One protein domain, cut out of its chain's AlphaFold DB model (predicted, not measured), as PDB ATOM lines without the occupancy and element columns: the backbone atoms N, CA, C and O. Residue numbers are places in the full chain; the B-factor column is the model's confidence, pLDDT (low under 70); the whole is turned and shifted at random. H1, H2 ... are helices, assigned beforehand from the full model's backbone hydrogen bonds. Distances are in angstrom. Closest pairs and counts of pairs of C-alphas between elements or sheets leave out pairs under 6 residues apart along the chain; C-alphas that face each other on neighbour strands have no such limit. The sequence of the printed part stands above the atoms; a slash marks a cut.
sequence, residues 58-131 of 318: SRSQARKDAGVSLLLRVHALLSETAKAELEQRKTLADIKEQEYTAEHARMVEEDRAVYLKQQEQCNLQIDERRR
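This is residues 58 to 131 of the 318 residues of an uncharacterized protein of Olsenella uli (strain ATCC 49627 / DSM 7084 / CIP 109912 / JCM 12494 / NCIMB 702895 / VPI D76D-27C) (UniProt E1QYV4). One long helix, H3, makes the length of a rod; the short helices H1 and H2 fold back over its first half, and residues 105 to 131 of H3 stick out free. The 74 printed residues hold three named helices, H1, H2, H3 in chain order, and no named strand: all helix. The whole is extended, with a radius of gyration of the C-alphas of 22.2 A and spans of 75 by 18 by 12 A.

Start at H3, residues 80 to 131. Its residues 82 to 86 alone touch H2, residues 70 to 78; the closest C-alphas, of Ala 76 and Lys 83, are 4.4 A apart. The two form a helical hairpin, opposite ways at a shallow tilt of 30 degrees. Further along, residues 90 to 104 of H3 alone touch H1, residues 58 to 65, closest at the C-alphas of Ala 62 and Ala 93, 5.0 A apart. H1 and H3 run opposite ways at a steep tilt of 44 degrees. H1 and H2 are apart. Every O i to N i+4 pair is within hydrogen-bond range in H1 and H3, and 3 of 5 in H2.

Find C-alpha 80 at (219.284, 265.942, 174.509); from there H3 runs 74.6 A to C-alpha 131 at (241.511, 211.288, 220.154). H2 measures 13.5 A and H1 10.4 A.

The C-alphas farthest apart, of Ser 79 and Arg 131, are 74.7 A apart. The printed part has no cut, both links are tight, and no printed residue is under 70 in pLDDT.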
ATOM      1  N   SER A  58     226.496 245.552 193.951       90.75
ATOM      2  CA  SER A  58     227.201 246.839 193.848       90.75
ATOM      3  C   SER A  58     226.692 247.679 192.680       90.75
ATOM      4  O   SER A  58     226.195 248.784 192.877       90.75
ATOM      5  N   ARG A  59     226.638 247.102 191.475       87.94
ATOM      6  CA  ARG A  59     226.105 247.755 190.267       87.94
ATOM      7  C   ARG A  59     224.648 248.202 190.386       87.94
ATOM      8  O   ARG A  59     224.257 249.259 189.888       87.94
ATOM      9  N   SER A  60     223.806 247.365 190.990       88.50
ATOM     10  CA  SER A  60     222.384 247.677 191.160       88.50
ATOM     11  C   SER A  60     222.192 248.806 192.169       88.50
ATOM     12  O   SER A  60     221.345 249.675 191.956       88.50
ATOM     13  N   GLN A  61     222.974 248.790 193.247       89.75
ATOM     14  CA  GLN A  61     222.929 249.783 194.312       89.75
ATOM     15  C   GLN A  61     223.502 251.126 193.833       89.75
ATOM     16  O   GLN A  61     222.827 252.145 193.940       89.75
ATOM     17  N   ALA A  62     224.650 251.112 193.153       91.50
ATOM     18  CA  ALA A  62     225.292 252.294 192.580       91.50
ATOM     19  C   ALA A  62     224.382 253.050 191.603       91.50
ATOM     20  O   ALA A  62     224.231 254.267 191.691       91.50
ATOM     21  N   ARG A  63     223.688 252.330 190.712       88.62
ATOM     22  CA  ARG A  63     222.717 252.931 189.779       88.62
ATOM     23  C   ARG A  63     221.523 253.556 190.484       88.62
ATOM     24  O   ARG A  63     221.059 254.617 190.066       88.62
ATOM     25  N   LYS A  64     221.020 252.898 191.530       89.00
ATOM     26  CA  LYS A  64     219.915 253.411 192.342       89.00
ATOM     27  C   LYS A  64     220.337 254.695 193.062       89.00
ATOM     28  O   LYS A  64     219.631 255.695 192.965       89.00
ATOM     29  N   ASP A  65     221.519 254.692 193.669       90.25
ATOM     30  CA  ASP A  65     222.046 255.803 194.468       90.25
ATOM     31  C   ASP A  65     222.586 256.963 193.618       90.25
ATOM     32  O   ASP A  65     222.725 258.084 194.108       90.25
ATOM     33  N   ALA A  66     222.890 256.729 192.342       88.25
ATOM     34  CA  ALA A  66     223.176 257.776 191.361       88.25
ATOM     35  C   ALA A  66     221.909 258.318 190.669       88.25
ATOM     36  O   ALA A  66     221.997 259.208 189.825       88.25
ATOM     37  N   GLY A  67     220.719 257.798 190.996       86.06
ATOM     38  CA  GLY A  67     219.453 258.266 190.427       86.06
ATOM     39  C   GLY A  67     219.239 257.874 188.960       86.06
ATOM     40  O   GLY A  67     218.488 258.548 188.246       86.06
ATOM     41  N   VAL A  68     219.888 256.801 188.492       84.88
ATOM     42  CA  VAL A  68     219.697 256.235 187.148       84.88
ATOM     43  C   VAL A  68     218.413 255.401 187.143       84.88
ATOM     44  O   VAL A  68     218.425 254.176 187.278       84.88
ATOM     45  N   SER A  69     217.274 256.080 187.017       86.19
ATOM     46  CA  SER A  69     215.959 255.437 186.968       86.19
ATOM     47  C   SER A  69     215.613 254.944 185.559       86.19
ATOM     48  O   SER A  69     216.134 255.429 184.551       86.19
ATOM     49  N   LEU A  70     214.689 253.983 185.472       86.50
ATOM     50  CA  LEU A  70     214.153 253.512 184.191       86.50
ATOM     51  C   LEU A  70     213.533 254.671 183.388       86.50
ATOM     52  O   LEU A  70     213.773 254.780 182.189       86.50
ATOM     53  N   LEU A  71     212.798 255.565 184.060       86.06
ATOM     54  CA  LEU A  71     212.174 256.739 183.446       86.06
ATOM     55  C   LEU A  71     213.216 257.694 182.859       86.06
ATOM     56  O   LEU A  71     213.066 258.115 181.717       86.06
ATOM     57  N   LEU A  72     214.303 257.979 183.582       84.94
ATOM     58  CA  LEU A  72     215.374 258.841 183.075       84.94
ATOM     59  C   LEU A  72     216.030 258.252 181.818       84.94
ATOM     60  O   LEU A  72     216.301 258.973 180.860       84.94
ATOM     61  N   ARG A  73     216.230 256.929 181.784       83.88
ATOM     62  CA  ARG A  73     216.769 256.230 180.605       83.88
ATOM     63  C   ARG A  73     215.847 256.343 179.391       83.88
ATOM     64  O   ARG A  73     216.346 256.475 178.280       83.88
ATOM     65  N   VAL A  74     214.531 256.301 179.600       87.06
ATOM     66  CA  VAL A  74     213.529 256.476 178.534       87.06
ATOM     67  C   VAL A  74     213.471 257.936 178.074       87.06
ATOM     68  O   VAL A  74     213.512 258.193 176.874       87.06
ATOM     69  N   HIS A  75     213.455 258.903 178.996       82.19
ATOM     70  CA  HIS A  75     213.444 260.334 178.668       82.19
ATOM     71  C   HIS A  75     214.699 260.788 177.907       82.19
ATOM     72  O   HIS A  75     214.599 261.621 177.007       82.19
ATOM     73  N   ALA A  76     215.861 260.199 178.196       82.25
ATOM     74  CA  ALA A  76     217.097 260.442 177.454       82.25
ATOM     75  C   ALA A  76     217.030 259.997 175.979       82.25
ATOM     76  O   ALA A  76     217.769 260.514 175.152       82.25
ATOM     77  N   LEU A  77     216.139 259.082 175.586       86.12
ATOM     78  CA  LEU A  77     215.973 258.743 174.162       86.12
ATOM     79  C   LEU A  77     215.273 259.861 173.374       86.12
ATOM     80  O   LEU A  77     215.433 259.939 172.158       86.12
ATOM     81  N   LEU A  78     214.521 260.721 174.067       85.44
ATOM     82  CA  LEU A  78     213.645 261.739 173.481       85.44
ATOM     83  C   LEU A  78     214.193 263.169 173.613       85.44
ATOM     84  O   LEU A  78     213.775 264.042 172.858       85.44
ATOM     85  N   SER A  79     215.106 263.426 174.558       86.19
ATOM     86  CA  SER A  79     215.635 264.767 174.843       86.19
ATOM     87  C   SER A  79     217.153 264.779 175.032       86.19
ATOM     88  O   SER A  79     217.689 264.013 175.832       86.19
ATOM     89  N   GLU A  80     217.836 265.717 174.370       83.75
ATOM     90  CA  GLU A  80     219.284 265.942 174.509       83.75
ATOM     91  C   GLU A  80     219.690 266.408 175.919       83.75
ATOM     92  O   GLU A  80     220.743 266.020 176.421       83.75
ATOM     93  N   THR A  81     218.844 267.173 176.617       83.56
ATOM     94  CA  THR A  81     219.138 267.601 177.999       83.56
ATOM     95  C   THR A  81     219.095 266.426 178.973       83.56
ATOM     96  O   THR A  81     219.958 266.303 179.841       83.56
ATOM     97  N   ALA A  82     218.148 265.506 178.772       80.38
ATOM     98  CA  ALA A  82     218.047 264.275 179.547       80.38
ATOM     99  C   ALA A  82     219.180 263.285 179.217       80.38
ATOM    100  O   ALA A  82     219.584 262.520 180.092       80.38
ATOM    101  N   LYS A  83     219.741 263.313 177.994       85.38
ATOM    102  CA  LYS A  83     220.971 262.567 177.663       85.38
ATOM    103  C   LYS A  83     222.160 263.068 178.470       85.38
ATOM    104  O   LYS A  83     222.850 262.254 179.076       85.38
ATOM    105  N   ALA A  84     222.373 264.383 178.519       86.00
ATOM    106  CA  ALA A  84     223.466 264.972 179.290       86.00
ATOM    107  C   ALA A  84     223.341 264.667 180.797       86.00
ATOM    108  O   ALA A  84     224.324 264.284 181.432       86.00
ATOM    109  N   GLU A  85     222.128 264.753 181.356       86.75
ATOM    110  CA  GLU A  85     221.843 264.391 182.753       86.75
ATOM    111  C   GLU A  85     222.080 262.896 183.032       86.75
ATOM    112  O   GLU A  85     222.648 262.526 184.062       86.75
ATOM    113  N   LEU A  86     221.679 262.017 182.108       86.56
ATOM    114  CA  LEU A  86     221.907 260.580 182.229       86.56
ATOM    115  C   LEU A  86     223.401 260.233 182.202       86.56
ATOM    116  O   LEU A  86     223.821 259.393 182.991       86.56
ATOM    117  N   GLU A  87     224.198 260.857 181.332       88.56
ATOM    118  CA  GLU A  87     225.649 260.627 181.280       88.56
ATOM    119  C   GLU A  87     226.347 261.096 182.563       88.56
ATOM    120  O   GLU A  87     227.153 260.353 183.117       88.56
ATOM    121  N   GLN A  88     225.964 262.250 183.121       88.19
ATOM    122  CA  GLN A  88     226.474 262.700 184.426       88.19
ATOM    123  C   GLN A  88     226.117 261.736 185.569       88.19
ATOM    124  O   GLN A  88     226.916 261.500 186.474       88.19
ATOM    125  N   ARG A  89     224.914 261.152 185.549       89.62
ATOM    126  CA  ARG A  89     224.511 260.162 186.561       89.62
ATOM    127  C   ARG A  89     225.149 258.797 186.339       89.62
ATOM    128  O   ARG A  89     225.365 258.082 187.309       89.62
ATOM    129  N   LYS A  90     225.465 258.426 185.098       88.81
ATOM    130  CA  LYS A  90     226.233 257.213 184.794       88.81
ATOM    131  C   LYS A  90     227.666 257.330 185.287       88.81
ATOM    132  O   LYS A  90     228.104 256.422 185.971       88.81
ATOM    133  N   THR A  91     228.349 258.446 185.036       91.06
ATOM    134  CA  THR A  91     229.715 258.639 185.550       91.06
ATOM    135  C   THR A  91     229.743 258.609 187.077       91.06
ATOM    136  O   THR A  91     230.611 257.966 187.660       91.06
ATOM    137  N   LEU A  92     228.746 259.209 187.739       91.00
ATOM    138  CA  LEU A  92     228.578 259.084 189.190       91.00
ATOM    139  C   LEU A  92     228.282 257.637 189.630       91.00
ATOM    140  O   LEU A  92     228.797 257.199 190.656       91.00
ATOM    141  N   ALA A  93     227.456 256.898 188.881       90.06
ATOM    142  CA  ALA A  93     227.167 255.492 189.156       90.06
ATOM    143  C   ALA A  93     228.412 254.613 189.004       90.06
ATOM    144  O   ALA A  93     228.614 253.742 189.835       90.06
ATOM    145  N   ASP A  94     229.250 254.855 187.997       91.50
ATOM    146  CA  ASP A  94     230.469 254.082 187.754       91.50
ATOM    147  C   ASP A  94     231.498 254.306 188.878       91.50
ATOM    148  O   ASP A  94     232.121 253.351 189.338       91.50
ATOM    149  N   ILE A  95     231.621 255.542 189.389       92.50
ATOM    150  CA  ILE A  95     232.455 255.853 190.567       92.50
ATOM    151  C   ILE A  95     231.930 255.111 191.808       92.50
ATOM    152  O   ILE A  95     232.691 254.417 192.480       92.50
ATOM    153  N   LYS A  96     230.619 255.190 192.079       91.50
ATOM    154  CA  LYS A  96     229.992 254.481 193.210       91.50
ATOM    155  C   LYS A  96     230.060 252.959 193.070       91.50
ATOM    156  O   LYS A  96     230.169 252.259 194.068       91.50
ATOM    157  N   GLU A  97     229.978 252.430 191.851       92.88
ATOM    158  CA  GLU A  97     230.102 250.997 191.578       92.88
ATOM    159  C   GLU A  97     231.500 250.507 191.957       92.88
ATOM    160  O   GLU A  97     231.602 249.491 192.633       92.88
ATOM    161  N   GLN A  98     232.558 251.255 191.621       92.19
ATOM    162  CA  GLN A  98     233.924 250.923 192.041       92.19
ATOM    163  C   GLN A  98     234.075 250.910 193.568       92.19
ATOM    164  O   GLN A  98     234.665 249.975 194.110       92.19
ATOM    165  N   GLU A  99     233.512 251.904 194.263       92.38
ATOM    166  CA  GLU A  99     233.514 251.965 195.731       92.38
ATOM    167  C   GLU A  99     232.771 250.772 196.350       92.38
ATOM    168  O   GLU A  99     233.325 250.072 197.197       92.38
ATOM    169  N   TYR A 100     231.549 250.488 195.888       92.44
ATOM    170  CA  TYR A 100     230.735 249.383 196.401       92.44
ATOM    171  C   TYR A 100     231.325 248.016 196.076       92.44
ATOM    172  O   TYR A 100     231.280 247.130 196.921       92.44
ATOM    173  N   THR A 101     231.924 247.834 194.897       93.44
ATOM    174  CA  THR A 101     232.608 246.586 194.550       93.44
ATOM    175  C   THR A 101     233.843 246.376 195.425       93.44
ATOM    176  O   THR A 101     234.076 245.254 195.871       93.44
ATOM    177  N   ALA A 102     234.608 247.431 195.729       93.44
ATOM    178  CA  ALA A 102     235.742 247.338 196.648       93.44
ATOM    179  C   ALA A 102     235.294 247.022 198.086       93.44
ATOM    180  O   ALA A 102     235.888 246.169 198.746       93.44
ATOM    181  N   GLU A 103     234.225 247.664 198.564       92.69
ATOM    182  CA  GLU A 103     233.638 247.386 199.878       92.69
ATOM    183  C   GLU A 103     233.069 245.964 199.958       92.69
ATOM    184  O   GLU A 103     233.330 245.247 200.922       92.69
ATOM    185  N   HIS A 104     232.348 245.525 198.925       92.50
ATOM    186  CA  HIS A 104     231.819 244.170 198.824       92.50
ATOM    187  C   HIS A 104     232.943 243.134 198.827       92.50
ATOM    188  O   HIS A 104     232.873 242.188 199.602       92.50
ATOM    189  N   ALA A 105     234.000 243.336 198.033       93.75
ATOM    190  CA  ALA A 105     235.161 242.450 198.030       93.75
ATOM    191  C   ALA A 105     235.816 242.364 199.419       93.75
ATOM    192  O   ALA A 105     236.161 241.270 199.858       93.75
ATOM    193  N   ARG A 106     235.928 243.492 200.140       94.06
ATOM    194  CA  ARG A 106     236.446 243.504 201.515       94.06
ATOM    195  C   ARG A 106     235.551 242.709 202.467       94.06
ATOM    196  O   ARG A 106     236.062 241.875 203.203       94.06
ATOM    197  N   MET A 107     234.235 242.931 202.428       94.06
ATOM    198  CA  MET A 107     233.281 242.187 203.262       94.06
ATOM    199  C   MET A 107     233.308 240.686 202.965       94.06
ATOM    200  O   MET A 107     233.315 239.883 203.888       94.06
ATOM    201  N   VAL A 108     233.361 240.297 201.689       95.06
ATOM    202  CA  VAL A 108     233.428 238.886 201.282       95.06
ATOM    203  C   VAL A 108     234.700 238.221 201.802       95.06
ATOM    204  O   VAL A 108     234.639 237.082 202.256       95.06
ATOM    205  N   GLU A 109     235.840 238.912 201.763       95.25
ATOM    206  CA  GLU A 109     237.100 238.377 202.288       95.25
ATOM    207  C   GLU A 109     237.071 238.240 203.818       95.25
ATOM    208  O   GLU A 109     237.491 237.212 204.351       95.25
ATOM    209  N   GLU A 110     236.519 239.228 204.529       95.19
ATOM    210  CA  GLU A 110     236.322 239.169 205.984       95.19
ATOM    211  C   GLU A 110     235.387 238.012 206.376       95.19
ATOM    212  O   GLU A 110     235.746 237.181 207.214       95.19
ATOM    213  N   ASP A 111     234.227 237.903 205.725       95.31
ATOM    214  CA  ASP A 111     233.254 236.834 205.955       95.31
ATOM    215  C   ASP A 111     233.844 235.456 205.635       95.31
ATOM    216  O   ASP A 111     233.635 234.496 206.382       95.31
ATOM    217  N   ARG A 112     234.609 235.345 204.542       96.44
ATOM    218  CA  ARG A 112     235.315 234.113 204.173       96.44
ATOM    219  C   ARG A 112     236.339 233.736 205.237       96.44
ATOM    220  O   ARG A 112     236.383 232.573 205.634       96.44
ATOM    221  N   ALA A 113     237.149 234.682 205.706       95.75
ATOM    222  CA  ALA A 113     238.152 234.423 206.734       95.75
ATOM    223  C   ALA A 113     237.506 233.962 208.050       95.75
ATOM    224  O   ALA A 113     237.980 233.008 208.671       95.75
ATOM    225  N   VAL A 114     236.392 234.587 208.452       96.12
ATOM    226  CA  VAL A 114     235.611 234.170 209.626       96.12
ATOM    227  C   VAL A 114     235.040 232.765 209.433       96.12
ATOM    228  O   VAL A 114     235.190 231.931 210.324       96.12
ATOM    229  N   TYR A 115     234.438 232.482 208.275       96.00
ATOM    230  CA  TYR A 115     233.881 231.168 207.956       96.00
ATOM    231  C   TYR A 115     234.941 230.063 208.001       96.00
ATOM    232  O   TYR A 115     234.745 229.057 208.676       96.00
ATOM    233  N   LEU A 116     236.079 230.257 207.327       95.56
ATOM    234  CA  LEU A 116     237.161 229.271 207.288       95.56
ATOM    235  C   LEU A 116     237.733 229.010 208.681       95.56
ATOM    236  O   LEU A 116     237.971 227.861 209.041       95.56
ATOM    237  N   LYS A 117     237.883 230.060 209.497       96.06
ATOM    238  CA  LYS A 117     238.329 229.921 210.885       96.06
ATOM    239  C   LYS A 117     237.327 229.139 211.737       96.06
ATOM    240  O   LYS A 117     237.736 228.306 212.539       96.06
ATOM    241  N   GLN A 118     236.029 229.401 211.588       95.75
ATOM    242  CA  GLN A 118     234.987 228.652 212.300       95.75
ATOM    243  C   GLN A 118     234.973 227.181 211.874       95.75
ATOM    244  O   GLN A 118     234.927 226.305 212.731       95.75
ATOM    245  N   GLN A 119     235.074 226.912 210.570       95.94
ATOM    246  CA  GLN A 119     235.154 225.555 210.031       95.94
ATOM    247  C   GLN A 119     236.378 224.804 210.575       95.94
ATOM    248  O   GLN A 119     236.242 223.680 211.050       95.94
ATOM    249  N   GLU A 120     237.555 225.434 210.574       95.94
ATOM    250  CA  GLU A 120     238.776 224.861 211.151       95.94
ATOM    251  C   GLU A 120     238.605 224.556 212.646       95.94
ATOM    252  O   GLU A 120     238.929 223.458 213.088       95.94
ATOM    253  N   GLN A 121     238.034 225.484 213.421       96.12
ATOM    254  CA  GLN A 121     237.774 225.280 214.849       96.12
ATOM    255  C   GLN A 121     236.809 224.119 215.113       96.12
ATOM    256  O   GLN A 121     237.059 223.317 216.011       96.12
ATOM    257  N   CYS A 122     235.729 224.001 214.337       95.50
ATOM    258  CA  CYS A 122     234.801 222.876 214.444       95.50
ATOM    259  C   CYS A 122     235.474 221.545 214.079       95.50
ATOM    260  O   CYS A 122     235.293 220.555 214.783       95.50
ATOM    261  N   ASN A 123     236.289 221.519 213.022       96.69
ATOM    262  CA  ASN A 123     236.997 220.309 212.605       96.69
ATOM    263  C   ASN A 123     238.053 219.881 213.638       96.69
ATOM    264  O   ASN A 123     238.145 218.699 213.960       96.69
ATOM    265  N   LEU A 124     238.768 220.832 214.250       96.94
ATOM    266  CA  LEU A 124     239.697 220.551 215.349       96.94
ATOM    267  C   LEU A 124     238.997 219.918 216.562       96.94
ATOM    268  O   LEU A 124     239.553 219.008 217.172       96.94
ATOM    269  N   GLN A 125     237.774 220.349 216.890       96.88
ATOM    270  CA  GLN A 125     236.987 219.730 217.965       96.88
ATOM    271  C   GLN A 125     236.631 218.275 217.645       96.88
ATOM    272  O   GLN A 125     236.638 217.430 218.536       96.88
ATOM    273  N   ILE A 126     236.346 217.954 216.381       97.00
ATOM    274  CA  ILE A 126     236.080 216.572 215.956       97.00
ATOM    275  C   ILE A 126     237.344 215.720 216.097       97.00
ATOM    276  O   ILE A 126     237.273 214.609 216.619       97.00
ATOM    277  N   ASP A 127     238.508 216.255 215.721       96.88
ATOM    278  CA  ASP A 127     239.787 215.564 215.898       96.88
ATOM    279  C   ASP A 127     240.116 215.310 217.378       96.88
ATOM    280  O   ASP A 127     240.670 214.265 217.727       96.88
ATOM    281  N   GLU A 128     239.795 216.258 218.261       97.50
ATOM    282  CA  GLU A 128     239.942 216.100 219.712       97.50
ATOM    283  C   GLU A 128     239.018 215.012 220.261       97.50
ATOM    284  O   GLU A 128     239.472 214.156 221.020       97.50
ATOM    285  N   ARG A 129     237.753 214.992 219.828       97.75
ATOM    286  CA  ARG A 129     236.786 213.948 220.194       97.75
ATOM    287  C   ARG A 129     237.224 212.567 219.714       97.75
ATOM    288  O   ARG A 129     237.164 211.611 220.481       97.75
ATOM    289  N   ARG A 130     237.755 212.462 218.490       97.75
ATOM    290  CA  ARG A 130     238.334 211.212 217.975       97.75
ATOM    291  C   ARG A 130     239.507 210.738 218.831       97.75
ATOM    292  O   ARG A 130     239.592 209.556 219.140       97.75
ATOM    293  N   ARG A 131     240.407 211.639 219.242       97.75
ATOM    294  CA  ARG A 131     241.511 211.288 220.154       97.75
ATOM    295  C   ARG A 131     240.991 210.797 221.504       97.75
ATOM    296  O   ARG A 131     241.427 209.748 221.957       97.75
TER     297      ARG A 131